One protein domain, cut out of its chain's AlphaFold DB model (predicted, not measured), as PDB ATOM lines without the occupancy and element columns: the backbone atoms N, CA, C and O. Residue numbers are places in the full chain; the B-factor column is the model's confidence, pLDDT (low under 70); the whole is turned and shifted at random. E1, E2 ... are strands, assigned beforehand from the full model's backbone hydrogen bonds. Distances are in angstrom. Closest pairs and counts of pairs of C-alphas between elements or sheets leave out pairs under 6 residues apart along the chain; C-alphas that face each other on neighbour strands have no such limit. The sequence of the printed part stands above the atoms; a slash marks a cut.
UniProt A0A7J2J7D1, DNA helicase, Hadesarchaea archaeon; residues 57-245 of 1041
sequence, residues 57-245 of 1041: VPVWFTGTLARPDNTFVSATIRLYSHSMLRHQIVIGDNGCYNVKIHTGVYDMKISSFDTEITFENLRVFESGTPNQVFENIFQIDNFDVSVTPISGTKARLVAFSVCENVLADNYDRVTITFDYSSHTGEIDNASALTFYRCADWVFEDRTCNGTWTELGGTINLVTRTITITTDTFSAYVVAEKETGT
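Overview. This is residues 57 to 245 of the 1041 residues of the protein "DNA helicase" of Hadesarchaea archaeon (UniProt A0A7J2J7D1). One long, strongly twisted sheet of seven strands, E3 E2 E5 E6 E10 E14 E13, makes a wall along the domain, and two smaller sheets cover it, one after the other along its length. The three-stranded sheet E4 E1 E7 is face to face with part of it towards one end, and the five-stranded sheet E8 E9 E15 E11 E12 with part of it towards the other, its strands crossed at 46 degrees to those of the wall. The printed part has 189 residues with no named helix and fifteen named strands, E1 to E15 in turn, and the class is all strand. The seven-stranded and five-stranded sheets are antiparallel, while the three-stranded one is mixed. The whole is compact, with a radius of gyration of the C-alphas of 17.2 A, but elongated in outline, spanning 60 by 34 by 29 A.

Along the chain. Find C-alpha 58 at (214.220, 130.450, 131.155); there E1 begins, and it runs 20.0 A to residue 64. Next come E2, residues 75 to 81, and E3, residues 84 to 91, 20.9 A long. E4 takes residues 96 to 102 and E5 residues 104 to 112, 24.3 A. E6, residues 115 to 124, covers 23.1 A and bends by 77 degrees at residue 121. Look next for the short E7, residues 133 to 135, which runs on into E8, residues 138 to 143, across a break of 2 residues at 17 degrees. E9, residues 153 to 164, is the longest strand by residues; start at C-alpha 153, (237.894, 92.077, 144.700), and go 27.2 A to C-alpha 164, past a bend of 80 degrees at residue 156. Then follow E10, residues 173 to 179, E11, residues 193 to 198, E12, residues 212 to 216, E13, residues 218 to 220, and E14, residues 225 to 230. E15, residues 235 to 241, ends at C-alpha 241, (238.055, 94.065, 149.252).

Arrangement. Begin with the seven-stranded sheet, whose edge strands are E3 and E13. E2 and E3 are a hairpin, with N 77 and O 89 at 2.8 A. E2 and E5 have N 78 and O 109 at 2.8 A. E5 and E6, another hairpin, have N 106 and O 122 at 2.8 A. Further across, look for N 118 and O 175 of E6 and E10 at 2.8 A, N 176 and O 228 of E10 and E14 at 2.9 A, and N 218 and O 227 of the hairpin E13 and E14 at 2.8 A. The domain is a stack of sheets, three sheets face to face in turn. In the three-stranded sheet E1 is antiparallel to E4, with N 61 and O 99 at 2.7 A, and parallel to E7, with N 134 and O 60 at 2.7 A. The parts of this sheet and the seven-stranded one that face each other are 10.4 A centre to centre. In the five-stranded sheet, also strongly twisted, find N 141 and O 161 of the hairpin E8 and E9 at 3.0 A, N 160 and O 236 of E9 and E15 at 2.9 A, N 196 and O 237 of E11 and E15 at 2.8 A, and N 215 and O 195 of the hairpin E11 and E12 at 2.8 A. Between sheets, the closest C-alphas of E3 and E4 are those of Ile 91 and Tyr 97, 6.0 A apart.

Size, cuts and confidence. The two C-alphas farthest apart are those of Pro 130 and Thr 245, at 61.0 A. The printed part has no cut. The links E10 to E11 and E11 to E12 are long, 13 residues each; within the second, residues 201 to 202 pair antiparallel with residues 207 to 208. The mean pLDDT of the printed part is 78.9, and 37 residues are under 70, among them residues 125 to 133, 154 to 169 and 242 to 245.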
ATOM      1  N   VAL A  57     216.898 133.850 133.176       76.44
ATOM      2  CA  VAL A  57     216.359 133.548 131.845       76.44
ATOM      3  C   VAL A  57     215.886 132.096 131.802       76.44
ATOM      4  O   VAL A  57     216.572 131.196 132.283       76.44
ATOM      5  N   PRO A  58     214.710 131.812 131.218       77.00
ATOM      6  CA  PRO A  58     214.220 130.450 131.155       77.00
ATOM      7  C   PRO A  58     214.910 129.661 130.025       77.00
ATOM      8  O   PRO A  58     214.782 130.001 128.842       77.00
ATOM      9  N   VAL A  59     215.562 128.561 130.394       78.31
ATOM     10  CA  VAL A  59     216.278 127.612 129.530       78.31
ATOM     11  C   VAL A  59     215.569 126.254 129.505       78.31
ATOM     12  O   VAL A  59     214.888 125.862 130.452       78.31
ATOM     13  N   TRP A  60     215.671 125.529 128.398       82.00
ATOM     14  CA  TRP A  60     215.115 124.190 128.236       82.00
ATOM     15  C   TRP A  60     216.136 123.144 128.659       82.00
ATOM     16  O   TRP A  60     217.225 123.086 128.116       82.00
ATOM     17  N   PHE A  61     215.753 122.291 129.590       83.25
ATOM     18  CA  PHE A  61     216.457 121.094 130.012       83.25
ATOM     19  C   PHE A  61     215.768 119.908 129.332       83.25
ATOM     20  O   PHE A  61     214.670 119.500 129.728       83.25
ATOM     21  N   THR A  62     216.351 119.409 128.247       84.69
ATOM     22  CA  THR A  62     215.779 118.342 127.423       84.69
ATOM     23  C   THR A  62     216.781 117.219 127.221       84.69
ATOM     24  O   THR A  62     217.980 117.383 127.394       84.69
ATOM     25  N   GLY A  63     216.309 116.045 126.845       84.88
ATOM     26  CA  GLY A  63     217.200 114.954 126.496       84.88
ATOM     27  C   GLY A  63     216.519 113.616 126.607       84.88
ATOM     28  O   GLY A  63     215.332 113.521 126.920       84.88
ATOM     29  N   THR A  64     217.289 112.577 126.328       86.19
ATOM     30  CA  THR A  64     216.873 111.191 126.451       86.19
ATOM     31  C   THR A  64     217.915 110.440 127.258       86.19
ATOM     32  O   THR A  64     219.069 110.342 126.858       86.19
ATOM     33  N   LEU A  65     217.495 109.909 128.399       86.38
ATOM     34  CA  LEU A  65     218.313 109.059 129.240       86.38
ATOM     35  C   LEU A  65     218.222 107.625 128.716       86.38
ATOM     36  O   LEU A  65     217.177 106.973 128.821       86.38
ATOM     37  N   ALA A  66     219.303 107.164 128.102       83.31
ATOM     38  CA  ALA A  66     219.419 105.829 127.543       83.31
ATOM     39  C   ALA A  66     220.789 105.228 127.870       83.31
ATOM     40  O   ALA A  66     221.777 105.950 127.998       83.31
ATOM     41  N   ARG A  67     220.819 103.903 127.996       85.00
ATOM     42  CA  ARG A  67     222.041 103.100 128.069       85.00
ATOM     43  C   ARG A  67     222.718 103.017 126.685       85.00
ATOM     44  O   ARG A  67     222.042 103.279 125.685       85.00
ATOM     45  N   PRO A  68     223.982 102.558 126.593       81.38
ATOM     46  CA  PRO A  68     224.673 102.339 125.310       81.38
ATOM     47  C   PRO A  68     223.907 101.445 124.317       81.38
ATOM     48  O   PRO A  68     223.954 101.622 123.103       81.38
ATOM     49  N   ASP A  69     223.107 100.502 124.822       82.50
ATOM     50  CA  ASP A  69     222.251  99.626 124.009       82.50
ATOM     51  C   ASP A  69     220.938 100.289 123.526       82.50
ATOM     52  O   ASP A  69     220.065  99.619 122.969       82.50
ATOM     53  N   ASN A  70     220.791 101.607 123.718       80.75
ATOM     54  CA  ASN A  70     219.590 102.409 123.466       80.75
ATOM     55  C   ASN A  70     218.354 102.016 124.299       80.75
ATOM     56  O   ASN A  70     217.227 102.381 123.946       80.75
ATOM     57  N   THR A  71     218.518 101.289 125.408       85.75
ATOM     58  CA  THR A  71     217.415 101.068 126.355       85.75
ATOM     59  C   THR A  71     217.207 102.294 127.240       85.75
ATOM     60  O   THR A  71     218.156 102.867 127.769       85.75
ATOM     61  N   PHE A  72     215.953 102.728 127.391       87.69
ATOM     62  CA  PHE A  72     215.624 103.909 128.189       87.69
ATOM     63  C   PHE A  72     215.793 103.656 129.685       87.69
ATOM     64  O   PHE A  72     215.447 102.588 130.193       87.69
ATOM     65  N   VAL A  73     216.267 104.682 130.385       85.88
ATOM     66  CA  VAL A  73     216.491 104.666 131.827       85.88
ATOM     67  C   VAL A  73     215.473 105.561 132.524       85.88
ATOM     68  O   VAL A  73     215.273 106.714 132.144       85.88
ATOM     69  N   SER A  74     214.849 105.034 133.576       89.06
ATOM     70  CA  SER A  74     214.012 105.816 134.482       89.06
ATOM     71  C   SER A  74     214.865 106.463 135.571       89.06
ATOM     72  O   SER A  74     215.612 105.763 136.248       89.06
ATOM     73  N   ALA A  75     214.697 107.761 135.801       90.12
ATOM     74  CA  ALA A  75     215.405 108.496 136.847       90.12
ATOM     75  C   ALA A  75     214.562 109.669 137.366       90.12
ATOM     76  O   ALA A  75     213.611 110.115 136.721       90.12
ATOM     77  N   THR A  76     214.906 110.195 138.539       92.31
ATOM     78  CA  THR A  76     214.327 111.445 139.056       92.31
ATOM     79  C   THR A  76     215.424 112.467 139.298       92.31
ATOM     80  O   THR A  76     216.364 112.173 140.025       92.31
ATOM     81  N   ILE A  77     215.272 113.670 138.740       89.94
ATOM     82  CA  ILE A  77     216.175 114.808 138.950       89.94
ATOM     83  C   ILE A  77     215.473 115.832 139.843       89.94
ATOM     84  O   ILE A  77     214.306 116.166 139.616       89.94
ATOM     85  N   ARG A  78     216.163 116.350 140.855       94.00
ATOM     86  CA  ARG A  78     215.688 117.415 141.745       94.00
ATOM     87  C   ARG A  78     216.716 118.535 141.782       94.00
ATOM     88  O   ARG A  78     217.883 118.262 142.022       94.00
ATOM     89  N   LEU A  79     216.278 119.769 141.565       89.19
ATOM     90  CA  LEU A  79     217.119 120.966 141.615       89.19
ATOM     91  C   LEU A  79     216.719 121.804 142.826       89.19
ATOM     92  O   LEU A  79     215.558 122.221 142.937       89.19
ATOM     93  N   TYR A  80     217.671 122.047 143.719       86.69
ATOM     94  CA  TYR A  80     217.503 122.864 144.915       86.69
ATOM     95  C   TYR A  80     218.259 124.180 144.748       86.69
ATOM     96  O   TYR A  80     219.386 124.174 144.287       86.69
ATOM     97  N   SER A  81     217.652 125.302 145.125       82.75
ATOM     98  CA  SER A  81     218.341 126.595 145.269       82.75
ATOM     99  C   SER A  81     218.149 127.043 146.714       82.75
ATOM    100  O   SER A  81     217.020 126.998 147.214       82.75
ATOM    101  N   HIS A  82     219.238 127.396 147.404       75.62
ATOM    102  CA  HIS A  82     219.239 127.768 148.827       75.62
ATOM    103  C   HIS A  82     218.477 126.757 149.711       75.62
ATOM    104  O   HIS A  82     217.614 127.121 150.508       75.62
ATOM    105  N   SER A  83     218.739 125.455 149.526       75.62
ATOM    106  CA  SER A  83     218.044 124.339 150.206       75.62
ATOM    107  C   SER A  83     216.537 124.190 149.916       75.62
ATOM    108  O   SER A  83     215.883 123.300 150.465       75.62
ATOM    109  N   MET A  84     215.956 124.997 149.023       75.44
ATOM    110  CA  MET A  84     214.552 124.902 148.624       75.44
ATOM    111  C   MET A  84     214.417 124.188 147.276       75.44
ATOM    112  O   MET A  84     215.041 124.572 146.289       75.44
ATOM    113  N   LEU A  85     213.561 123.163 147.204       85.00
ATOM    114  CA  LEU A  85     213.279 122.457 145.950       85.00
ATOM    115  C   LEU A  85     212.615 123.412 144.945       85.00
ATOM    116  O   LEU A  85     211.493 123.870 145.174       85.00
ATOM    117  N   ARG A  86     213.285 123.684 143.822       84.19
ATOM    118  CA  ARG A  86     212.767 124.546 142.748       84.19
ATOM    119  C   ARG A  86     212.147 123.744 141.612       84.19
ATOM    120  O   ARG A  86     211.066 124.087 141.140       84.19
ATOM    121  N   HIS A  87     212.796 122.654 141.206       85.31
ATOM    122  CA  HIS A  87     212.332 121.814 140.104       85.31
ATOM    123  C   HIS A  87     212.466 120.327 140.432       85.31
ATOM    124  O   HIS A  87     213.435 119.896 141.051       85.31
ATOM    125  N   GLN A  88     211.496 119.535 139.974       91.88
ATOM    126  CA  GLN A  88     211.539 118.076 140.014       91.88
ATOM    127  C   GLN A  88     211.159 117.525 138.638       91.88
ATOM    128  O   GLN A  88     210.071 117.802 138.130       91.88
ATOM    129  N   ILE A  89     212.048 116.729 138.052       90.06
ATOM    130  CA  ILE A  89     211.910 116.126 136.727       90.06
ATOM    131  C   ILE A  89     211.835 114.612 136.919       90.06
ATOM    132  O   ILE A  89     212.750 114.007 137.468       90.06
ATOM    133  N   VAL A  90     210.730 114.000 136.494       90.12
ATOM    134  CA  VAL A  90     210.530 112.545 136.569       90.12
ATOM    135  C   VAL A  90     210.645 111.970 135.164       90.12
ATOM    136  O   VAL A  90     209.831 112.293 134.298       90.12
ATOM    137  N   ILE A  91     211.651 111.127 134.953       88.38
ATOM    138  CA  ILE A  91     211.936 110.448 133.690       88.38
ATOM    139  C   ILE A  91     211.316 109.051 133.767       88.38
ATOM    140  O   ILE A  91     211.703 108.239 134.606       88.38
ATOM    141  N   GLY A  92     210.304 108.803 132.935       82.44
ATOM    142  CA  GLY A  92     209.607 107.515 132.867       82.44
ATOM    143  C   GLY A  92     210.227 106.554 131.850       82.44
ATOM    144  O   GLY A  92     211.309 106.793 131.322       82.44
ATOM    145  N   ASP A  93     209.488 105.500 131.504       77.44
ATOM    146  CA  ASP A  93     209.940 104.398 130.631       77.44
ATOM    147  C   ASP A  93     210.299 104.805 129.188       77.44
ATOM    148  O   ASP A  93     210.750 103.981 128.394       77.44
ATOM    149  N   ASN A  94     210.049 106.058 128.801       81.19
ATOM    150  CA  ASN A  94     210.431 106.607 127.505       81.19
ATOM    151  C   ASN A  94     211.793 107.317 127.523       81.19
ATOM    152  O   ASN A  94     212.196 107.801 126.471       81.19
ATOM    153  N   GLY A  95     212.453 107.448 128.681       81.19
ATOM    154  CA  GLY A  95     213.777 108.067 128.845       81.19
ATOM    155  C   GLY A  95     213.830 109.574 128.565       81.19
ATOM    156  O   GLY A  95     214.776 110.245 128.962       81.19
ATOM    157  N   CYS A  96     212.825 110.138 127.894       85.50
ATOM    158  CA  CYS A  96     212.820 111.531 127.475       85.50
ATOM    159  C   CYS A  96     212.381 112.478 128.597       85.50
ATOM    160  O   CYS A  96     211.342 112.273 129.230       85.50
ATOM    161  N   TYR A  97     213.094 113.589 128.741       86.62
ATOM    162  CA  TYR A  97     212.699 114.739 129.546       86.62
ATOM    163  C   TYR A  97     212.740 116.011 128.704       86.62
ATOM    164  O   TYR A  97     213.521 116.116 127.766       86.62
ATOM    165  N   ASN A  98     211.851 116.955 129.009       87.44
ATOM    166  CA  ASN A  98     211.809 118.274 128.384       87.44
ATOM    167  C   ASN A  98     211.107 119.251 129.339       87.44
ATOM    168  O   ASN A  98     209.879 119.242 129.460       87.44
ATOM    169  N   VAL A  99     211.890 120.036 130.075       86.44
ATOM    170  CA  VAL A  99     211.423 120.922 131.147       86.44
ATOM    171  C   VAL A  99     212.086 122.283 131.006       86.44
ATOM    172  O   VAL A  99     213.238 122.369 130.614       86.44
ATOM    173  N   LYS A 100     211.372 123.358 131.338       85.25
ATOM    174  CA  LYS A 100     211.952 124.703 131.391       85.25
ATOM    175  C   LYS A 100     212.442 125.002 132.811       85.25
ATOM    176  O   LYS A 100     211.643 124.902 133.744       85.25
ATOM    177  N   ILE A 101     213.714 125.354 132.963       83.56
ATOM    178  CA  ILE A 101     214.346 125.782 134.224       83.56
ATOM    179  C   ILE A 101     214.901 127.203 134.057       83.56
ATOM    180  O   ILE A 101     214.986 127.685 132.932       83.56
ATOM    181  N   HIS A 102     215.224 127.901 135.142       80.88
ATOM    182  CA  HIS A 102     215.848 129.228 135.052       80.88
ATOM    183  C   HIS A 102     217.373 129.106 135.137       80.88
ATOM    184  O   HIS A 102     217.877 128.123 135.681       80.88
ATOM    185  N   THR A 103     218.094 130.081 134.581       77.69
ATOM    186  CA  THR A 103     219.531 130.253 134.843       77.69
ATOM    187  C   THR A 103     219.763 130.481 136.338       77.69
ATOM    188  O   THR A 103     218.933 131.093 137.014       77.69
ATOM    189  N   GLY A 104     220.861 129.942 136.872       78.12
ATOM    190  CA  GLY A 104     221.174 130.034 138.298       78.12
ATOM    191  C   GLY A 104     222.089 128.918 138.798       78.12
ATOM    192  O   GLY A 104     222.546 128.075 138.025       78.12
ATOM    193  N   VAL A 105     222.344 128.927 140.106       82.06
ATOM    194  CA  VAL A 105     223.128 127.903 140.809       82.06
ATOM    195  C   VAL A 105     222.176 126.974 141.563       82.06
ATOM    196  O   VAL A 105     221.282 127.441 142.272       82.06
ATOM    197  N   TYR A 106     222.350 125.662 141.396       86.38
ATOM    198  CA  TYR A 106     221.491 124.639 141.985       86.38
ATOM    199  C   TYR A 106     222.293 123.486 142.587       86.38
ATOM    200  O   TYR A 106     223.262 123.040 141.995       86.38
ATOM    201  N   ASP A 107     221.810 122.890 143.673       89.62
ATOM    202  CA  ASP A 107     222.204 121.524 144.022       89.62
ATOM    203  C   ASP A 107     221.321 120.551 143.240       89.62
ATOM    204  O   ASP A 107     220.090 120.546 143.383       89.62
ATOM    205  N   MET A 108     221.930 119.732 142.384       89.00
ATOM    206  CA  MET A 108     221.214 118.785 141.533       89.00
ATOM    207  C   MET A 108     221.333 117.370 142.087       89.00
ATOM    208  O   MET A 108     222.417 116.803 142.122       89.00
ATOM    209  N   LYS A 109     220.202 116.763 142.452       92.38
ATOM    210  CA  LYS A 109     220.122 115.367 142.894       92.38
ATOM    211  C   LYS A 109     219.490 114.480 141.835       92.38
ATOM    212  O   LYS A 109     218.373 114.758 141.399       92.38
ATOM    213  N   ILE A 110     220.154 113.389 141.480       89.12
ATOM    214  CA  ILE A 110     219.699 112.384 140.518       89.12
ATOM    215  C   ILE A 110     219.543 111.053 141.249       89.12
ATOM    216  O   ILE A 110     220.501 110.566 141.833       89.12
ATOM    217  N   SER A 111     218.358 110.445 141.196       91.25
ATOM    218  CA  SER A 111     218.096 109.121 141.783       91.25
ATOM    219  C   SER A 111     217.772 108.100 140.678       91.25
ATOM    220  O   SER A 111     216.803 108.308 139.936       91.25
ATOM    221  N   SER A 112     218.555 107.017 140.567       87.12
ATOM    222  CA  SER A 112     218.394 105.920 139.586       87.12
ATOM    223  C   SER A 112     219.177 104.660 140.003       87.12
ATOM    224  O   SER A 112     220.233 104.798 140.599       87.12
ATOM    225  N   PHE A 113     218.717 103.448 139.650       83.00
ATOM    226  CA  PHE A 113     219.434 102.164 139.868       83.00
ATOM    227  C   PHE A 113     220.066 101.997 141.269       83.00
ATOM    228  O   PHE A 113     221.260 101.732 141.384       83.00
ATOM    229  N   ASP A 114     219.288 102.229 142.328       86.75
ATOM    230  CA  ASP A 114     219.738 102.175 143.734       86.75
ATOM    231  C   ASP A 114     220.883 103.155 144.088       86.75
ATOM    232  O   ASP A 114     221.528 103.046 145.127       86.75
ATOM    233  N   THR A 115     221.115 104.157 143.237       86.69
ATOM    234  CA  THR A 115     222.155 105.178 143.392       86.69
ATOM    235  C   THR A 115     221.539 106.577 143.437       86.69
ATOM    236  O   THR A 115     220.641 106.913 142.655       86.69
ATOM    237  N   GLU A 116     222.038 107.420 144.338       90.88
ATOM    238  CA  GLU A 116     221.782 108.858 144.359       90.88
ATOM    239  C   GLU A 116     223.081 109.627 144.092       90.88
ATOM    240  O   GLU A 116     224.092 109.406 144.753       90.88
ATOM    241  N   ILE A 117     223.044 110.538 143.121       87.38
ATOM    242  CA  ILE A 117     224.163 111.402 142.737       87.38
ATOM    243  C   ILE A 117     223.753 112.842 143.012       87.38
ATOM    244  O   ILE A 117     222.724 113.298 142.516       87.38
ATOM    245  N   THR A 118     224.547 113.556 143.799       90.31
ATOM    246  CA  THR A 118     224.329 114.963 144.136       90.31
ATOM    247  C   THR A 118     225.475 115.798 143.587       90.31
ATOM    248  O   THR A 118     226.609 115.611 144.010       90.31
ATOM    249  N   PHE A 119     225.173 116.719 142.676       87.06
ATOM    250  CA  PHE A 119     226.083 117.774 142.233       87.06
ATOM    251  C   PHE A 119     225.854 119.001 143.115       87.06
ATOM    252  O   PHE A 119     224.737 119.526 143.148       87.06
ATOM    253  N   GLU A 120     226.888 119.432 143.831       88.00
ATOM    254  CA  GLU A 120     226.867 120.634 144.669       88.00
ATOM    255  C   GLU A 120     227.210 121.869 143.831       88.00
ATOM    256  O   GLU A 120     228.162 121.845 143.044       88.00
ATOM    257  N   ASN A 121     226.451 122.953 144.021       84.19
ATOM    258  CA  ASN A 121     226.663 124.236 143.340       84.19
ATOM    259  C   ASN A 121     226.749 124.122 141.807       84.19
ATOM    260  O   ASN A 121     227.580 124.769 141.166       84.19
ATOM    261  N   LEU A 122     225.870 123.321 141.201       84.56
ATOM    262  CA  LEU A 122     225.756 123.227 139.753       84.56
ATOM    263  C   LEU A 122     225.327 124.573 139.158       84.56
ATOM    264  O   LEU A 122     224.214 125.059 139.366       84.56
ATOM    265  N   ARG A 123     226.212 125.140 138.356       80.06
ATOM    266  CA  ARG A 123     226.079 126.394 137.631       80.06
ATOM    267  C   ARG A 123     225.415 126.155 136.278       80.06
ATOM    268  O   ARG A 123     225.977 125.510 135.400       80.06
ATOM    269  N   VAL A 124     224.215 126.695 136.090       77.25
ATOM    270  CA  VAL A 124     223.482 126.626 134.818       77.25
ATOM    271  C   VAL A 124     223.651 127.962 134.074       77.25
ATOM    272  O   VAL A 124     222.827 128.869 134.228       77.25
ATOM    273  N   PHE A 125     224.729 128.083 133.282       66.88
ATOM    274  CA  PHE A 125     225.080 129.232 132.412       66.88
ATOM    275  C   PHE A 125     225.105 128.781 130.919       66.88
ATOM    276  O   PHE A 125     225.261 127.594 130.667       66.88
ATOM    277  N   GLU A 126     224.936 129.586 129.852       52.66
ATOM    278  CA  GLU A 126     225.323 130.989 129.656       52.66
ATOM    279  C   GLU A 126     224.692 131.659 128.393       52.66
ATOM    280  O   GLU A 126     224.468 131.036 127.352       52.66
ATOM    281  N   SER A 127     224.561 132.996 128.461       46.44
ATOM    282  CA  SER A 127     224.347 134.008 127.399       46.44
ATOM    283  C   SER A 127     222.917 134.327 126.930       46.44
ATOM    284  O   SER A 127     222.489 133.933 125.848       46.44
ATOM    285  N   GLY A 128     222.207 135.156 127.712       49.16
ATOM    286  CA  GLY A 128     221.368 136.293 127.258       49.16
ATOM    287  C   GLY A 128     220.277 136.070 126.197       49.16
ATOM    288  O   GLY A 128     219.659 137.029 125.736       49.16
ATOM    289  N   THR A 129     220.028 134.832 125.779       52.25
ATOM    290  CA  THR A 129     219.126 134.464 124.692       52.25
ATOM    291  C   THR A 129     218.012 133.591 125.264       52.25
ATOM    292  O   THR A 129     218.252 132.475 125.724       52.25
ATOM    293  N   PRO A 130     216.760 134.077 125.277       56.56
ATOM    294  CA  PRO A 130     215.631 133.291 125.758       56.56
ATOM    295  C   PRO A 130     215.465 131.985 124.965       56.56
ATOM    296  O   PRO A 130     215.506 132.003 123.736       56.56
ATOM    297  N   ASN A 131     215.147 130.882 125.657       57.22
ATOM    298  CA  ASN A 131     214.866 129.552 125.083       57.22
ATOM    299  C   ASN A 131     216.075 128.747 124.565       57.22
ATOM    300  O   ASN A 131     215.900 127.922 123.664       57.22
ATOM    301  N   GLN A 132     217.262 128.917 125.143       63.62
ATOM    302  CA  GLN A 132     218.354 127.957 124.943       63.62
ATOM    303  C   GLN A 132     217.963 126.542 125.382       63.62
ATOM    304  O   GLN A 132     217.048 126.372 126.187       63.62
ATOM    305  N   VAL A 133     218.645 125.534 124.837       68.69
ATOM    306  CA  VAL A 133     218.339 124.116 125.034       68.69
ATOM    307  C   VAL A 133     219.593 123.388 125.517       68.69
ATOM    308  O   VAL A 133     220.537 123.217 124.757       68.69
ATOM    309  N   PHE A 134     219.583 122.948 126.770       72.75
ATOM    310  CA  PHE A 134     220.516 121.977 127.323       72.75
ATOM    311  C   PHE A 134     220.000 120.581 126.987       72.75
ATOM    312  O   PHE A 134     218.985 120.148 127.534       72.75
ATOM    313  N   GLU A 135     220.665 119.906 126.050       73.75
ATOM    314  CA  GLU A 135     220.276 118.585 125.560       73.75
ATOM    315  C   GLU A 135     221.238 117.489 126.049       73.75
ATOM    316  O   GLU A 135     222.448 117.666 125.977       73.75
ATOM    317  N   ASN A 136     220.709 116.347 126.512       73.12
ATOM    318  CA  ASN A 136     221.482 115.131 126.852       73.12
ATOM    319  C   ASN A 136     222.668 115.383 127.798       73.12
ATOM    320  O   ASN A 136     223.781 114.900 127.592       73.12
ATOM    321  N   ILE A 137     222.390 116.150 128.845       71.88
ATOM    322  CA  ILE A 137     223.361 116.779 129.747       71.88
ATOM    323  C   ILE A 137     224.232 115.755 130.481       71.88
ATOM    324  O   ILE A 137     225.409 115.998 130.742       71.88
ATOM    325  N   PHE A 138     223.652 114.592 130.759       76.06
ATOM    326  CA  PHE A 138     224.326 113.435 131.318       76.06
ATOM    327  C   PHE A 138     223.699 112.156 130.753       76.06
ATOM    328  O   PHE A 138     222.517 112.132 130.389       76.06
ATOM    329  N   GLN A 139     224.480 111.083 130.713       78.00
ATOM    330  CA  GLN A 139     223.994 109.719 130.492       78.00
ATOM    331  C   GLN A 139     224.253 108.903 131.746       78.00
ATOM    332  O   GLN A 139     225.246 109.163 132.402       78.00
ATOM    333  N   ILE A 140     223.400 107.939 132.094       81.31
ATOM    334  CA  ILE A 140     223.640 107.045 133.233       81.31
ATOM    335  C   ILE A 140     223.408 105.601 132.816       81.31
ATOM    336  O   ILE A 140     222.443 105.301 132.109       81.31
ATOM    337  N   ASP A 141     224.276 104.710 133.271       82.75
ATOM    338  CA  ASP A 141     224.166 103.281 133.011       82.75
ATOM    339  C   ASP A 141     224.452 102.470 134.272       82.75
ATOM    340  O   ASP A 141     225.283 102.873 135.087       82.75
ATOM    341  N   ASN A 142     223.780 101.324 134.400       83.12
ATOM    342  CA  ASN A 142     224.130 100.277 135.348       83.12
ATOM    343  C   ASN A 142     224.545  99.023 134.569       83.12
ATOM    344  O   ASN A 142     223.812  98.543 133.703       83.12
ATOM    345  N   PHE A 143     225.725  98.490 134.862       75.44
ATOM    346  CA  PHE A 143     226.262  97.340 134.137       75.44
ATOM    347  C   PHE A 143     226.864  96.305 135.082       75.44
ATOM    348  O   PHE A 143     227.262  96.604 136.208       75.44
ATOM    349  N   ASP A 144     226.895  95.063 134.601       69.81
ATOM    350  CA  ASP A 144     227.537  93.959 135.301       69.81
ATOM    351  C   ASP A 144     229.061  94.128 135.225       69.81
ATOM    352  O   ASP A 144     229.648  94.270 134.148       69.81
ATOM    353  N   VAL A 145     229.709  94.088 136.386       65.00
ATOM    354  CA  VAL A 145     231.162  94.214 136.538       65.00
ATOM    355  C   VAL A 145     231.907  93.032 135.894       65.00
ATOM    356  O   VAL A 145     233.117  93.103 135.680       65.00
ATOM    357  N   SER A 146     231.216  91.942 135.533       62.84
ATOM    358  CA  SER A 146     231.782  90.850 134.727       62.84
ATOM    359  C   SER A 146     232.332  91.317 133.369       62.84
ATOM    360  O   SER A 146     233.247  90.685 132.839       62.84
ATOM    361  N   VAL A 147     231.845  92.450 132.847       61.00
ATOM    362  CA  VAL A 147     232.302  93.067 131.591       61.00
ATOM    363  C   VAL A 147     233.655  93.784 131.755       61.00
ATOM    364  O   VAL A 147     234.442  93.832 130.811       61.00
ATOM    365  N   THR A 148     233.978  94.270 132.960       65.25
ATOM    366  CA  THR A 148     235.245  94.956 133.286       65.25
ATOM    367  C   THR A 148     235.785  94.495 134.646       65.25
ATOM    368  O   THR A 148     235.584  95.170 135.660       65.25
ATOM    369  N   PRO A 149     236.455  93.331 134.714       65.25
ATOM    370  CA  PRO A 149     236.879  92.743 135.980       65.25
ATOM    371  C   PRO A 149     237.949  93.586 136.691       65.25
ATOM    372  O   PRO A 149     238.968  93.941 136.104       65.25
ATOM    373  N   ILE A 150     237.743  93.830 137.989       74.56
ATOM    374  CA  ILE A 150     238.720  94.461 138.889       74.56
ATOM    375  C   ILE A 150     239.473  93.353 139.643       74.56
ATOM    376  O   ILE A 150     238.852  92.501 140.292       74.56
ATOM    377  N   SER A 151     240.802  93.329 139.535       67.69
ATOM    378  CA  SER A 151     241.667  92.357 140.224       67.69
ATOM    379  C   SER A 151     241.640  92.557 141.747       67.69
ATOM    380  O   SER A 151     241.693  93.692 142.203       67.69
ATOM    381  N   GLY A 152     241.588  91.471 142.532       66.50
ATOM    382  CA  GLY A 152     241.670  91.524 144.005       66.50
ATOM    383  C   GLY A 152     240.380  91.919 144.744       66.50
ATOM    384  O   GLY A 152     240.447  92.379 145.881       66.50
ATOM    385  N   THR A 153     239.211  91.762 144.110       70.75
ATOM    386  CA  THR A 153     237.894  92.077 144.700       70.75
ATOM    387  C   THR A 153     236.976  90.852 144.744       70.75
ATOM    388  O   THR A 153     236.940  90.062 143.794       70.75
ATOM    389  N   LYS A 154     236.214  90.708 145.836       62.38
ATOM    390  CA  LYS A 154     235.084  89.772 145.997       62.38
ATOM    391  C   LYS A 154     233.763  90.543 145.859       62.38
ATOM    392  O   LYS A 154     233.787  91.765 145.890       62.38
ATOM    393  N   ALA A 155     232.641  89.855 145.626       57.31
ATOM    394  CA  ALA A 155     231.290  90.445 145.603       57.31
ATOM    395  C   ALA A 155     231.164  91.782 144.828       57.31
ATOM    396  O   ALA A 155     231.243  92.876 145.388       57.31
ATOM    397  N   ARG A 156     230.986  91.702 143.505       61.09
ATOM    398  CA  ARG A 156     230.909  92.875 142.620       61.09
ATOM    399  C   ARG A 156     229.449  93.264 142.413       61.09
ATOM    400  O   ARG A 156     228.756  92.586 141.665       61.09
ATOM    401  N   LEU A 157     228.997  94.315 143.093       57.78
ATOM    402  CA  LEU A 157     227.565  94.569 143.277       57.78
ATOM    403  C   LEU A 157     226.957  95.313 142.096       57.78
ATOM    404  O   LEU A 157     226.080  94.798 141.419       57.78
ATOM    405  N   VAL A 158     227.435  96.526 141.826       60.62
ATOM    406  CA  VAL A 158     226.923  97.362 140.739       60.62
ATOM    407  C   VAL A 158     228.031  98.301 140.282       60.62
ATOM    408  O   VAL A 158     228.711  98.931 141.098       60.62
ATOM    409  N   ALA A 159     228.204  98.403 138.967       57.28
ATOM    410  CA  ALA A 159     228.926  99.499 138.353       57.28
ATOM    411  C   ALA A 159     227.933 100.545 137.858       57.28
ATOM    412  O   ALA A 159     226.983 100.199 137.149       57.28
ATOM    413  N   PHE A 160     228.158 101.811 138.201       64.75
ATOM    414  CA  PHE A 160     227.431 102.916 137.594       64.75
ATOM    415  C   PHE A 160     228.412 103.859 136.909       64.75
ATOM    416  O   PHE A 160     229.495 104.165 137.412       64.75
ATOM    417  N   SER A 161     228.036 104.317 135.724       57.16
ATOM    418  CA  SER A 161     228.785 105.349 135.018       57.16
ATOM    419  C   SER A 161     227.852 106.479 134.647       57.16
ATOM    420  O   SER A 161     226.705 106.238 134.265       57.16
ATOM    421  N   VAL A 162     228.355 107.701 134.771       61.84
ATOM    422  CA  VAL A 162     227.772 108.882 134.145       61.84
ATOM    423  C   VAL A 162     228.790 109.413 133.153       61.84
ATOM    424  O   VAL A 162     229.971 109.545 133.464       61.84
ATOM    425  N   CYS A 163     228.346 109.640 131.925       60.38
ATOM    426  CA  CYS A 163     229.138 110.358 130.939       60.38
ATOM    427  C   CYS A 163     228.684 111.817 130.968       60.38
ATOM    428  O   CYS A 163     227.498 112.104 130.761       60.38
ATOM    429  N   GLU A 164     229.605 112.724 131.289       63.25
ATOM    430  CA  GLU A 164     229.347 114.159 131.261       63.25
ATOM    431  C   GLU A 164     229.508 114.669 129.833       63.25
ATOM    432  O   GLU A 164     230.613 114.724 129.303       63.25
ATOM    433  N   ASN A 165     228.400 115.056 129.200       58.72
ATOM    434  CA  ASN A 165     228.451 115.655 127.864       58.72
ATOM    435  C   ASN A 165     228.579 117.186 127.920       58.72
ATOM    436  O   ASN A 165     229.150 117.782 127.011       58.72
ATOM    437  N   VAL A 166     227.998 117.830 128.945       56.88
ATOM    438  CA  VAL A 166     227.820 119.302 129.006       56.88
ATOM    439  C   VAL A 166     228.129 119.893 130.398       56.88
ATOM    440  O   VAL A 166     228.199 121.109 130.550       56.88
ATOM    441  N   LEU A 167     228.312 119.059 131.429       62.44
ATOM    442  CA  LEU A 167     228.471 119.499 132.828       62.44
ATOM    443  C   LEU A 167     229.918 119.702 133.290       62.44
ATOM    444  O   LEU A 167     230.106 120.189 134.405       62.44
ATOM    445  N   ALA A 168     230.901 119.364 132.452       60.38
ATOM    446  CA  ALA A 168     232.310 119.503 132.796       60.38
ATOM    447  C   ALA A 168     232.602 120.939 133.276       60.38
ATOM    448  O   ALA A 168     232.210 121.905 132.621       60.38
ATOM    449  N   ASP A 169     233.238 121.052 134.443       64.44
ATOM    450  CA  ASP A 169     233.639 122.302 135.111       64.44
ATOM    451  C   ASP A 169     232.502 123.201 135.654       64.44
ATOM    452  O   ASP A 169     232.761 124.313 136.120       64.44
ATOM    453  N   ASN A 170     231.244 122.739 135.652       76.12
ATOM    454  CA  ASN A 170     230.087 123.539 136.084       76.12
ATOM    455  C   ASN A 170     229.570 123.224 137.498       76.12
ATOM    456  O   ASN A 170     228.531 123.749 137.886       76.12
ATOM    457  N   TYR A 171     230.245 122.393 138.287       83.62
ATOM    458  CA  TYR A 171     229.859 122.066 139.664       83.62
ATOM    459  C   TYR A 171     231.097 122.031 140.568       83.62
ATOM    460  O   TYR A 171     232.214 121.875 140.080       83.62
ATOM    461  N   ASP A 172     230.909 122.171 141.881       84.25
ATOM    462  CA  ASP A 172     232.040 122.224 142.818       84.25
ATOM    463  C   ASP A 172     232.458 120.818 143.289       84.25
ATOM    464  O   ASP A 172     233.646 120.504 143.353       84.25
ATOM    465  N   ARG A 173     231.486 119.961 143.644       84.19
ATOM    466  CA  ARG A 173     231.708 118.576 144.102       84.19
ATOM    467  C   ARG A 173     230.553 117.661 143.715       84.19
ATOM    468  O   ARG A 173     229.420 118.108 143.547       84.19
ATOM    469  N   VAL A 174     230.841 116.366 143.642       86.12
ATOM    470  CA  VAL A 174     229.855 115.300 143.463       86.12
ATOM    471  C   VAL A 174     229.885 114.355 144.654       86.12
ATOM    472  O   VAL A 174     230.930 113.814 145.014       86.12
ATOM    473  N   THR A 175     228.715 114.113 145.237       90.19
ATOM    474  CA  THR A 175     228.504 113.071 146.243       90.19
ATOM    475  C   THR A 175     227.687 111.943 145.643       90.19
ATOM    476  O   THR A 175     226.638 112.170 145.041       90.19
ATOM    477  N   ILE A 176     228.163 110.720 145.830       88.75
ATOM    478  CA  ILE A 176     227.553 109.511 145.296       88.75
ATOM    479  C   ILE A 176     227.220 108.602 146.466       88.75
ATOM    480  O   ILE A 176     228.104 108.226 147.236       88.75
ATOM    481  N   THR A 177     225.952 108.226 146.572       91.56
ATOM    482  CA  THR A 177     225.447 107.294 147.573       91.56
ATOM    483  C   THR A 177     224.851 106.080 146.876       91.56
ATOM    484  O   THR A 177     223.935 106.218 146.068       91.56
ATOM    485  N   PHE A 178     225.348 104.892 147.207       89.75
ATOM    486  CA  PHE A 178     224.816 103.619 146.729       89.75
ATOM    487  C   PHE A 178     224.084 102.893 147.859       89.75
ATOM    488  O   PHE A 178     224.640 102.715 148.947       89.75
ATOM    489  N   ASP A 179     222.843 102.486 147.603       90.31
ATOM    490  CA  ASP A 179     222.017 101.678 148.499       90.31
ATOM    491  C   ASP A 179     222.179 100.195 148.145       90.31
ATOM    492  O   ASP A 179     221.674  99.704 147.137       90.31
ATOM    493  N   TYR A 180     222.889  99.461 149.000       86.81
ATOM    494  CA  TYR A 180     223.154  98.039 148.796       86.81
ATOM    495  C   TYR A 180     222.120  97.134 149.489       86.81
ATOM    496  O   TYR A 180     222.329  95.924 149.610       86.81
ATOM    497  N   SER A 181     220.987  97.677 149.952       85.38
ATOM    498  CA  SER A 181     219.948  96.912 150.655       85.38
ATOM    499  C   SER A 181     219.324  95.792 149.817       85.38
ATOM    500  O   SER A 181     218.973  94.751 150.378       85.38
ATOM    501  N   SER A 182     219.234  95.976 148.497       81.81
ATOM    502  CA  SER A 182     218.781  94.989 147.504       81.81
ATOM    503  C   SER A 182     219.842  93.932 147.164       81.81
ATOM    504  O   SER A 182     219.489  92.866 146.665       81.81
ATOM    505  N   HIS A 183     221.113  94.182 147.497       76.56
ATOM    506  CA  HIS A 183     222.261  93.357 147.111       76.56
ATOM    507  C   HIS A 183     222.873  92.582 148.294       76.56
ATOM    508  O   HIS A 183     223.935  91.984 148.171       76.56
ATOM    509  N   THR A 184     222.208  92.520 149.456       74.50
ATOM    510  CA  THR A 184     222.760  91.855 150.658       74.50
ATOM    511  C   THR A 184     223.036  90.361 150.498       74.50
ATOM    512  O   THR A 184     223.788  89.809 151.288       74.50
ATOM    513  N   GLY A 185     222.406  89.694 149.525       72.06
ATOM    514  CA  GLY A 185     222.668  88.281 149.221       72.06
ATOM    515  C   GLY A 185     223.929  88.046 148.382       72.06
ATOM    516  O   GLY A 185     224.336  86.900 148.226       72.06
ATOM    517  N   GLU A 186     224.520  89.113 147.844       73.00
ATOM    518  CA  GLU A 186     225.699  89.088 146.972       73.00
ATOM    519  C   GLU A 186     226.957  89.600 147.688       73.00
ATOM    520  O   GLU A 186     228.030  89.586 147.098       73.00
ATOM    521  N   ILE A 187     226.819  90.044 148.944       77.81
ATOM    522  CA  ILE A 187     227.867  90.646 149.778       77.81
ATOM    523  C   ILE A 187     228.253  89.654 150.869       77.81
ATOM    524  O   ILE A 187     227.406  89.304 151.695       77.81
ATOM    525  N   ASP A 188     229.527  89.268 150.935       77.31
ATOM    526  CA  ASP A 188     230.016  88.405 152.010       77.31
ATOM    527  C   ASP A 188     230.326  89.239 153.265       77.31
ATOM    528  O   ASP A 188     229.960  88.862 154.384       77.31
ATOM    529  N   ASN A 189     230.939  90.417 153.090       80.56
ATOM    530  CA  ASN A 189     231.245  91.347 154.175       80.56
ATOM    531  C   ASN A 189     230.921  92.807 153.817       80.56
ATOM    532  O   ASN A 189     231.707  93.515 153.189       80.56
ATOM    533  N   ALA A 190     229.788  93.306 154.321       80.56
ATOM    534  CA  ALA A 190     229.338  94.680 154.082       80.56
ATOM    535  C   ALA A 190     230.296  95.759 154.619       80.56
ATOM    536  O   ALA A 190     230.270  96.885 154.131       80.56
ATOM    537  N   SER A 191     231.146  95.429 155.595       81.25
ATOM    538  CA  SER A 191     232.155  96.350 156.134       81.25
ATOM    539  C   SER A 191     233.419  96.433 155.271       81.25
ATOM    540  O   SER A 191     234.255  97.293 155.520       81.25
ATOM    541  N   ALA A 192     233.575  95.543 154.288       81.69
ATOM    542  CA  ALA A 192     234.706  95.520 153.360       81.69
ATOM    543  C   ALA A 192     234.359  96.120 151.982       81.69
ATOM    544  O   ALA A 192     235.148  96.000 151.045       81.69
ATOM    545  N   LEU A 193     233.193  96.764 151.852       87.19
ATOM    546  CA  LEU A 193     232.792  97.466 150.634       87.19
ATOM    547  C   LEU A 193     233.604  98.746 150.436       87.19
ATOM    548  O   LEU A 193     233.791  99.532 151.359       87.19
ATOM    549  N   THR A 194     234.038  98.991 149.205       88.00
ATOM    550  CA  THR A 194     234.786 100.197 148.839       88.00
ATOM    551  C   THR A 194     234.419 100.644 147.423       88.00
ATOM    552  O   THR A 194     234.033  99.819 146.587       88.00
ATOM    553  N   PHE A 195     234.496 101.951 147.151       88.69
ATOM    554  CA  PHE A 195     234.354 102.473 145.793       88.69
ATOM    555  C   PHE A 195     235.670 102.330 145.029       88.69
ATOM    556  O   PHE A 195     236.740 102.692 145.516       88.69
ATOM    557  N   TYR A 196     235.572 101.885 143.782       86.62
ATOM    558  CA  TYR A 196     236.636 101.931 142.790       86.62
ATOM    559  C   TYR A 196     236.247 102.894 141.680       86.62
ATOM    560  O   TYR A 196     235.098 102.904 141.247       86.62
ATOM    561  N   ARG A 197     237.208 103.665 141.179       87.50
ATOM    562  CA  ARG A 197     237.026 104.578 140.047       87.50
ATOM    563  C   ARG A 197     237.909 104.174 138.880       87.50
ATOM    564  O   ARG A 197     239.075 103.850 139.076       87.50
ATOM    565  N   CYS A 198     237.371 104.252 137.669       85.31
ATOM    566  CA  CYS A 198     238.160 104.126 136.451       85.31
ATOM    567  C   CYS A 198     238.798 105.474 136.072       85.31
ATOM    568  O   CYS A 198     238.116 106.500 136.050       85.31
ATOM    569  N   ALA A 199     240.091 105.492 135.743       78.00
ATOM    570  CA  ALA A 199     240.769 106.716 135.304       78.00
ATOM    571  C   ALA A 199     240.362 107.191 133.889       78.00
ATOM    572  O   ALA A 199     240.408 108.387 133.624       78.00
ATOM    573  N   ASP A 200     239.960 106.273 133.002       82.69
ATOM    574  CA  ASP A 200     239.585 106.559 131.608       82.69
ATOM    575  C   ASP A 200     238.454 105.616 131.164       82.69
ATOM    576  O   ASP A 200     238.697 104.465 130.787       82.69
ATOM    577  N   TRP A 201     237.206 106.065 131.322       83.81
ATOM    578  CA  TRP A 201     236.003 105.271 131.064       83.81
ATOM    579  C   TRP A 201     235.381 105.594 129.704       83.81
ATOM    580  O   TRP A 201     235.062 106.746 129.416       83.81
ATOM    581  N   VAL A 202     235.112 104.560 128.904       82.94
ATOM    582  CA  VAL A 202     234.411 104.667 127.619       82.94
ATOM    583  C   VAL A 202     232.974 104.170 127.782       82.94
ATOM    584  O   VAL A 202     232.735 102.968 127.900       82.94
ATOM    585  N   PHE A 203     232.010 105.100 127.781       81.06
ATOM    586  CA  PHE A 203     230.593 104.815 128.052       81.06
ATOM    587  C   PHE A 203     229.956 103.865 127.026       81.06
ATOM    588  O   PHE A 203     229.317 102.894 127.424       81.06
ATOM    589  N   GLU A 204     230.169 104.101 125.727       82.12
ATOM    590  CA  GLU A 204     229.551 103.315 124.640       82.12
ATOM    591  C   GLU A 204     229.983 101.841 124.645       82.12
ATOM    592  O   GLU A 204     229.167 100.940 124.443       82.12
ATOM    593  N   ASP A 205     231.260 101.592 124.937       79.56
ATOM    594  CA  ASP A 205     231.844 100.249 124.930       79.56
ATOM    595  C   ASP A 205     231.760  99.556 126.302       79.56
ATOM    596  O   ASP A 205     232.027  98.359 126.409       79.56
ATOM    597  N   ARG A 206     231.365 100.290 127.356       80.75
ATOM    598  CA  ARG A 206     231.421  99.860 128.764       80.75
ATOM    599  C   ARG A 206     232.805  99.337 129.158       80.75
ATOM    600  O   ARG A 206     232.917  98.307 129.823       80.75
ATOM    601  N   THR A 207     233.863 100.031 128.744       81.62
ATOM    602  CA  THR A 207     235.253  99.623 128.996       81.62
ATOM    603  C   THR A 207     236.037 100.683 129.752       81.62
ATOM    604  O   THR A 207     235.963 101.871 129.445       81.62
ATOM    605  N   CYS A 208     236.856 100.237 130.705       83.25
ATOM    606  CA  CYS A 208     237.870 101.069 131.344       83.25
ATOM    607  C   CYS A 208     239.199 100.911 130.591       83.25
ATOM    608  O   CYS A 208     239.786  99.831 130.615       83.25
ATOM    609  N   ASN A 209     239.662 101.970 129.929       82.56
ATOM    610  CA  ASN A 209     240.959 102.009 129.241       82.56
ATOM    611  C   ASN A 209     242.116 102.380 130.188       82.56
ATOM    612  O   ASN A 209     243.283 102.174 129.852       82.56
ATOM    613  N   GLY A 210     241.795 102.912 131.370       79.31
ATOM    614  CA  GLY A 210     242.743 103.245 132.433       79.31
ATOM    615  C   GLY A 210     242.845 102.174 133.524       79.31
ATOM    616  O   GLY A 210     242.363 101.050 133.386       79.31
ATOM    617  N   THR A 211     243.465 102.527 134.651       80.69
ATOM    618  CA  THR A 211     243.508 101.678 135.852       80.69
ATOM    619  C   THR A 211     242.353 101.992 136.798       80.69
ATOM    620  O   THR A 211     241.966 103.153 136.946       80.69
ATOM    621  N   TRP A 212     241.841 100.964 137.478       84.44
ATOM    622  CA  TRP A 212     240.907 101.124 138.590       84.44
ATOM    623  C   TRP A 212     241.658 101.537 139.858       84.44
ATOM    624  O   TRP A 212     242.608 100.865 140.256       84.44
ATOM    625  N   THR A 213     241.230 102.622 140.495       86.25
ATOM    626  CA  THR A 213     241.798 103.136 141.750       86.25
ATOM    627  C   THR A 213     240.789 102.989 142.884       86.25
ATOM    628  O   THR A 213     239.636 103.389 142.722       86.25
ATOM    629  N   GLU A 214     241.212 102.435 144.022       87.06
ATOM    630  CA  GLU A 214     240.406 102.383 145.250       87.06
ATOM    631  C   GLU A 214     240.248 103.800 145.819       87.06
ATOM    632  O   GLU A 214     241.230 104.531 145.940       87.06
ATOM    633  N   LEU A 215     239.017 104.192 146.144       85.31
ATOM    634  CA  LEU A 215     238.697 105.506 146.704       85.31
ATOM    635  C   LEU A 215     238.163 105.449 148.146       85.31
ATOM    636  O   LEU A 215     238.016 106.492 148.780       85.31
ATOM    637  N   GLY A 216     237.847 104.261 148.670       86.50
ATOM    638  CA  GLY A 216     237.214 104.114 149.981       86.50
ATOM    639  C   GLY A 216     235.708 104.391 149.944       86.50
ATOM    640  O   GLY A 216     235.051 104.268 148.911       86.50
ATOM    641  N   GLY A 217     235.138 104.754 151.090       86.75
ATOM    642  CA  GLY A 217     233.734 105.143 151.212       86.75
ATOM    643  C   GLY A 217     233.260 105.110 152.660       86.75
ATOM    644  O   GLY A 217     233.709 104.293 153.459       86.75
ATOM    645  N   THR A 218     232.339 106.001 153.017       90.56
ATOM    646  CA  THR A 218     231.697 105.975 154.336       90.56
ATOM    647  C   THR A 218     230.515 105.015 154.293       90.56
ATOM    648  O   THR A 218     229.525 105.282 153.609       90.56
ATOM    649  N   ILE A 219     230.618 103.900 155.016       87.38
ATOM    650  CA  ILE A 219     229.568 102.881 155.100       87.38
ATOM    651  C   ILE A 219     228.642 103.182 156.278       87.38
ATOM    652  O   ILE A 219     229.079 103.358 157.415       87.38
ATOM    653  N   ASN A 220     227.339 103.162 156.025       84.69
ATOM    654  CA  ASN A 220     226.310 103.211 157.048       84.69
ATOM    655  C   ASN A 220     225.548 101.880 157.076       84.69
ATOM    656  O   ASN A 220     224.624 101.651 156.299       84.69
ATOM    657  N   LEU A 221     225.910 101.014 158.027       81.88
ATOM    658  CA  LEU A 221     225.346  99.665 158.171       81.88
ATOM    659  C   LEU A 221     223.852  99.648 158.546       81.88
ATOM    660  O   LEU A 221     223.174  98.651 158.308       81.88
ATOM    661  N   VAL A 222     223.333 100.737 159.127       78.88
ATOM    662  CA  VAL A 222     221.921 100.848 159.534       78.88
ATOM    663  C   VAL A 222     221.042 101.150 158.328       78.88
ATOM    664  O   VAL A 222     220.025 100.493 158.120       78.88
ATOM    665  N   THR A 223     221.444 102.137 157.528       82.06
ATOM    666  CA  THR A 223     220.728 102.514 156.298       82.06
ATOM    667  C   THR A 223     221.119 101.656 155.098       82.06
ATOM    668  O   THR A 223     220.450 101.733 154.078       82.06
ATOM    669  N   ARG A 224     222.157 100.817 155.235       89.06
ATOM    670  CA  ARG A 224     222.746  99.979 154.178       89.06
ATOM    671  C   ARG A 224     223.190 100.790 152.960       89.06
ATOM    672  O   ARG A 224     222.937 100.411 151.822       89.06
ATOM    673  N   THR A 225     223.867 101.903 153.223       90.88
ATOM    674  CA  THR A 225     224.390 102.791 152.180       90.88
ATOM    675  C   THR A 225     225.901 102.943 152.282       90.88
ATOM    676  O   THR A 225     226.465 102.894 153.376       90.88
ATOM    677  N   ILE A 226     226.566 103.133 151.145       90.06
ATOM    678  CA  ILE A 226     227.968 103.555 151.070       90.06
ATOM    679  C   ILE A 226     228.039 104.869 150.295       90.06
ATOM    680  O   ILE A 226     227.383 105.017 149.264       90.06
ATOM    681  N   THR A 227     228.784 105.847 150.817       91.19
ATOM    682  CA  THR A 227     228.864 107.198 150.238       91.19
ATOM    683  C   THR A 227     230.303 107.641 150.006       91.19
ATOM    684  O   THR A 227     231.170 107.404 150.850       91.19
ATOM    685  N   ILE A 228     230.541 108.326 148.890       91.19
ATOM    686  CA  ILE A 228     231.804 108.987 148.558       91.19
ATOM    687  C   ILE A 228     231.559 110.407 148.040       91.19
ATOM    688  O   ILE A 228     230.531 110.672 147.418       91.19
ATOM    689  N   THR A 229     232.521 111.305 148.267       89.00
ATOM    690  CA  THR A 229     232.568 112.638 147.655       89.00
ATOM    691  C   THR A 229     233.824 112.765 146.796       89.00
ATOM    692  O   THR A 229     234.909 112.376 147.222       89.00
ATOM    693  N   THR A 230     233.680 113.293 145.585       84.62
ATOM    694  CA  THR A 230     234.748 113.423 144.584       84.62
ATOM    695  C   THR A 230     234.544 114.684 143.738       84.62
ATOM    696  O   THR A 230     233.453 115.247 143.695       84.62
ATOM    697  N   ASP A 231     235.613 115.158 143.107       76.50
ATOM    698  CA  ASP A 231     235.666 116.359 142.266       76.50
ATOM    699  C   ASP A 231     235.542 116.052 140.764       76.50
ATOM    700  O   ASP A 231     235.274 116.937 139.960       76.50
ATOM    701  N   THR A 232     235.718 114.791 140.368       70.06
ATOM    702  CA  THR A 232     235.885 114.396 138.968       70.06
ATOM    703  C   THR A 232     235.049 113.173 138.655       70.06
ATOM    704  O   THR A 232     235.200 112.143 139.311       70.06
ATOM    705  N   PHE A 233     234.199 113.272 137.634       71.56
ATOM    706  CA  PHE A 233     233.248 112.227 137.279       71.56
ATOM    707  C   PHE A 233     233.871 111.144 136.369       71.56
ATOM    708  O   PHE A 233     234.592 111.448 135.422       71.56
ATOM    709  N   SER A 234     233.603 109.862 136.647       75.88
ATOM    710  CA  SER A 234     233.958 108.714 135.790       75.88
ATOM    711  C   SER A 234     233.039 107.513 136.081       75.88
ATOM    712  O   SER A 234     232.029 107.649 136.761       75.88
ATOM    713  N   ALA A 235     233.348 106.309 135.605       82.12
ATOM    714  CA  ALA A 235     232.689 105.109 136.116       82.12
ATOM    715  C   ALA A 235     233.167 104.767 137.526       82.12
ATOM    716  O   ALA A 235     234.376 104.740 137.795       82.12
ATOM    717  N   TYR A 236     232.210 104.427 138.387       85.44
ATOM    718  CA  TYR A 236     232.471 103.930 139.726       85.44
ATOM    719  C   TYR A 236     231.835 102.562 139.931       85.44
ATOM    720  O   TYR A 236     230.757 102.251 139.421       85.44
ATOM    721  N   VAL A 237     232.519 101.742 140.715       85.19
ATOM    722  CA  VAL A 237     232.107 100.381 141.047       85.19
ATOM    723  C   VAL A 237     232.175 100.214 142.550       85.19
ATOM    724  O   VAL A 237     233.159 100.616 143.163       85.19
ATOM    725  N   VAL A 238     231.158  99.588 143.137       87.00
ATOM    726  CA  VAL A 238     231.210  99.140 144.533       87.00
ATOM    727  C   VAL A 238     231.535  97.649 144.554       87.00
ATOM    728  O   VAL A 238     230.816  96.845 143.952       87.00
ATOM    729  N   ALA A 239     232.617  97.280 145.238       84.50
ATOM    730  CA  ALA A 239     233.032  95.887 145.395       84.50
ATOM    731  C   ALA A 239     233.643  95.627 146.780       84.50
ATOM    732  O   ALA A 239     234.068  96.559 147.467       84.50
ATOM    733  N   GLU A 240     233.684  94.358 147.189       84.12
ATOM    734  CA  GLU A 240     234.305  93.919 148.439       84.12
ATOM    735  C   GLU A 240     235.817  93.725 148.271       84.12
ATOM    736  O   GLU A 240     236.290  93.095 147.318       84.12
ATOM    737  N   LYS A 241     236.600  94.237 149.220       79.31
ATOM    738  CA  LYS A 241     238.055  94.065 149.252       79.31
ATOM    739  C   LYS A 241     238.435  92.652 149.709       79.31
ATOM    740  O   LYS A 241     237.983  92.189 150.755       79.31
ATOM    741  N   GLU A 242     239.296  91.956 148.963       68.31
ATOM    742  CA  GLU A 242     239.751  90.614 149.341       68.31
ATOM    743  C   GLU A 242     240.781  90.680 150.487       68.31
ATOM    744  O   GLU A 242     241.928  91.078 150.299       68.31
ATOM    745  N   THR A 243     240.385  90.289 151.704       52.78
ATOM    746  CA  THR A 243     241.278  90.301 152.875       52.78
ATOM    747  C   THR A 243     242.207  89.083 152.877       52.78
ATOM    748  O   THR A 243     241.857  88.015 153.384       52.78
ATOM    749  N   GLY A 244     243.407  89.234 152.323       48.50
ATOM    750  CA  GLY A 244     244.534  88.332 152.546       48.50
ATOM    751  C   GLY A 244     245.663  89.092 153.227       48.50
ATOM    752  O   GLY A 244     246.520  89.625 152.542       48.50
ATOM    753  N   THR A 245     245.670  89.175 154.557       38.44
ATOM    754  CA  THR A 245     246.704  89.921 155.294       38.44
ATOM    755  C   THR A 245     247.908  89.038 155.631       38.44
ATOM    756  O   THR A 245     247.751  88.076 156.393       38.44
TER     757      THR A 245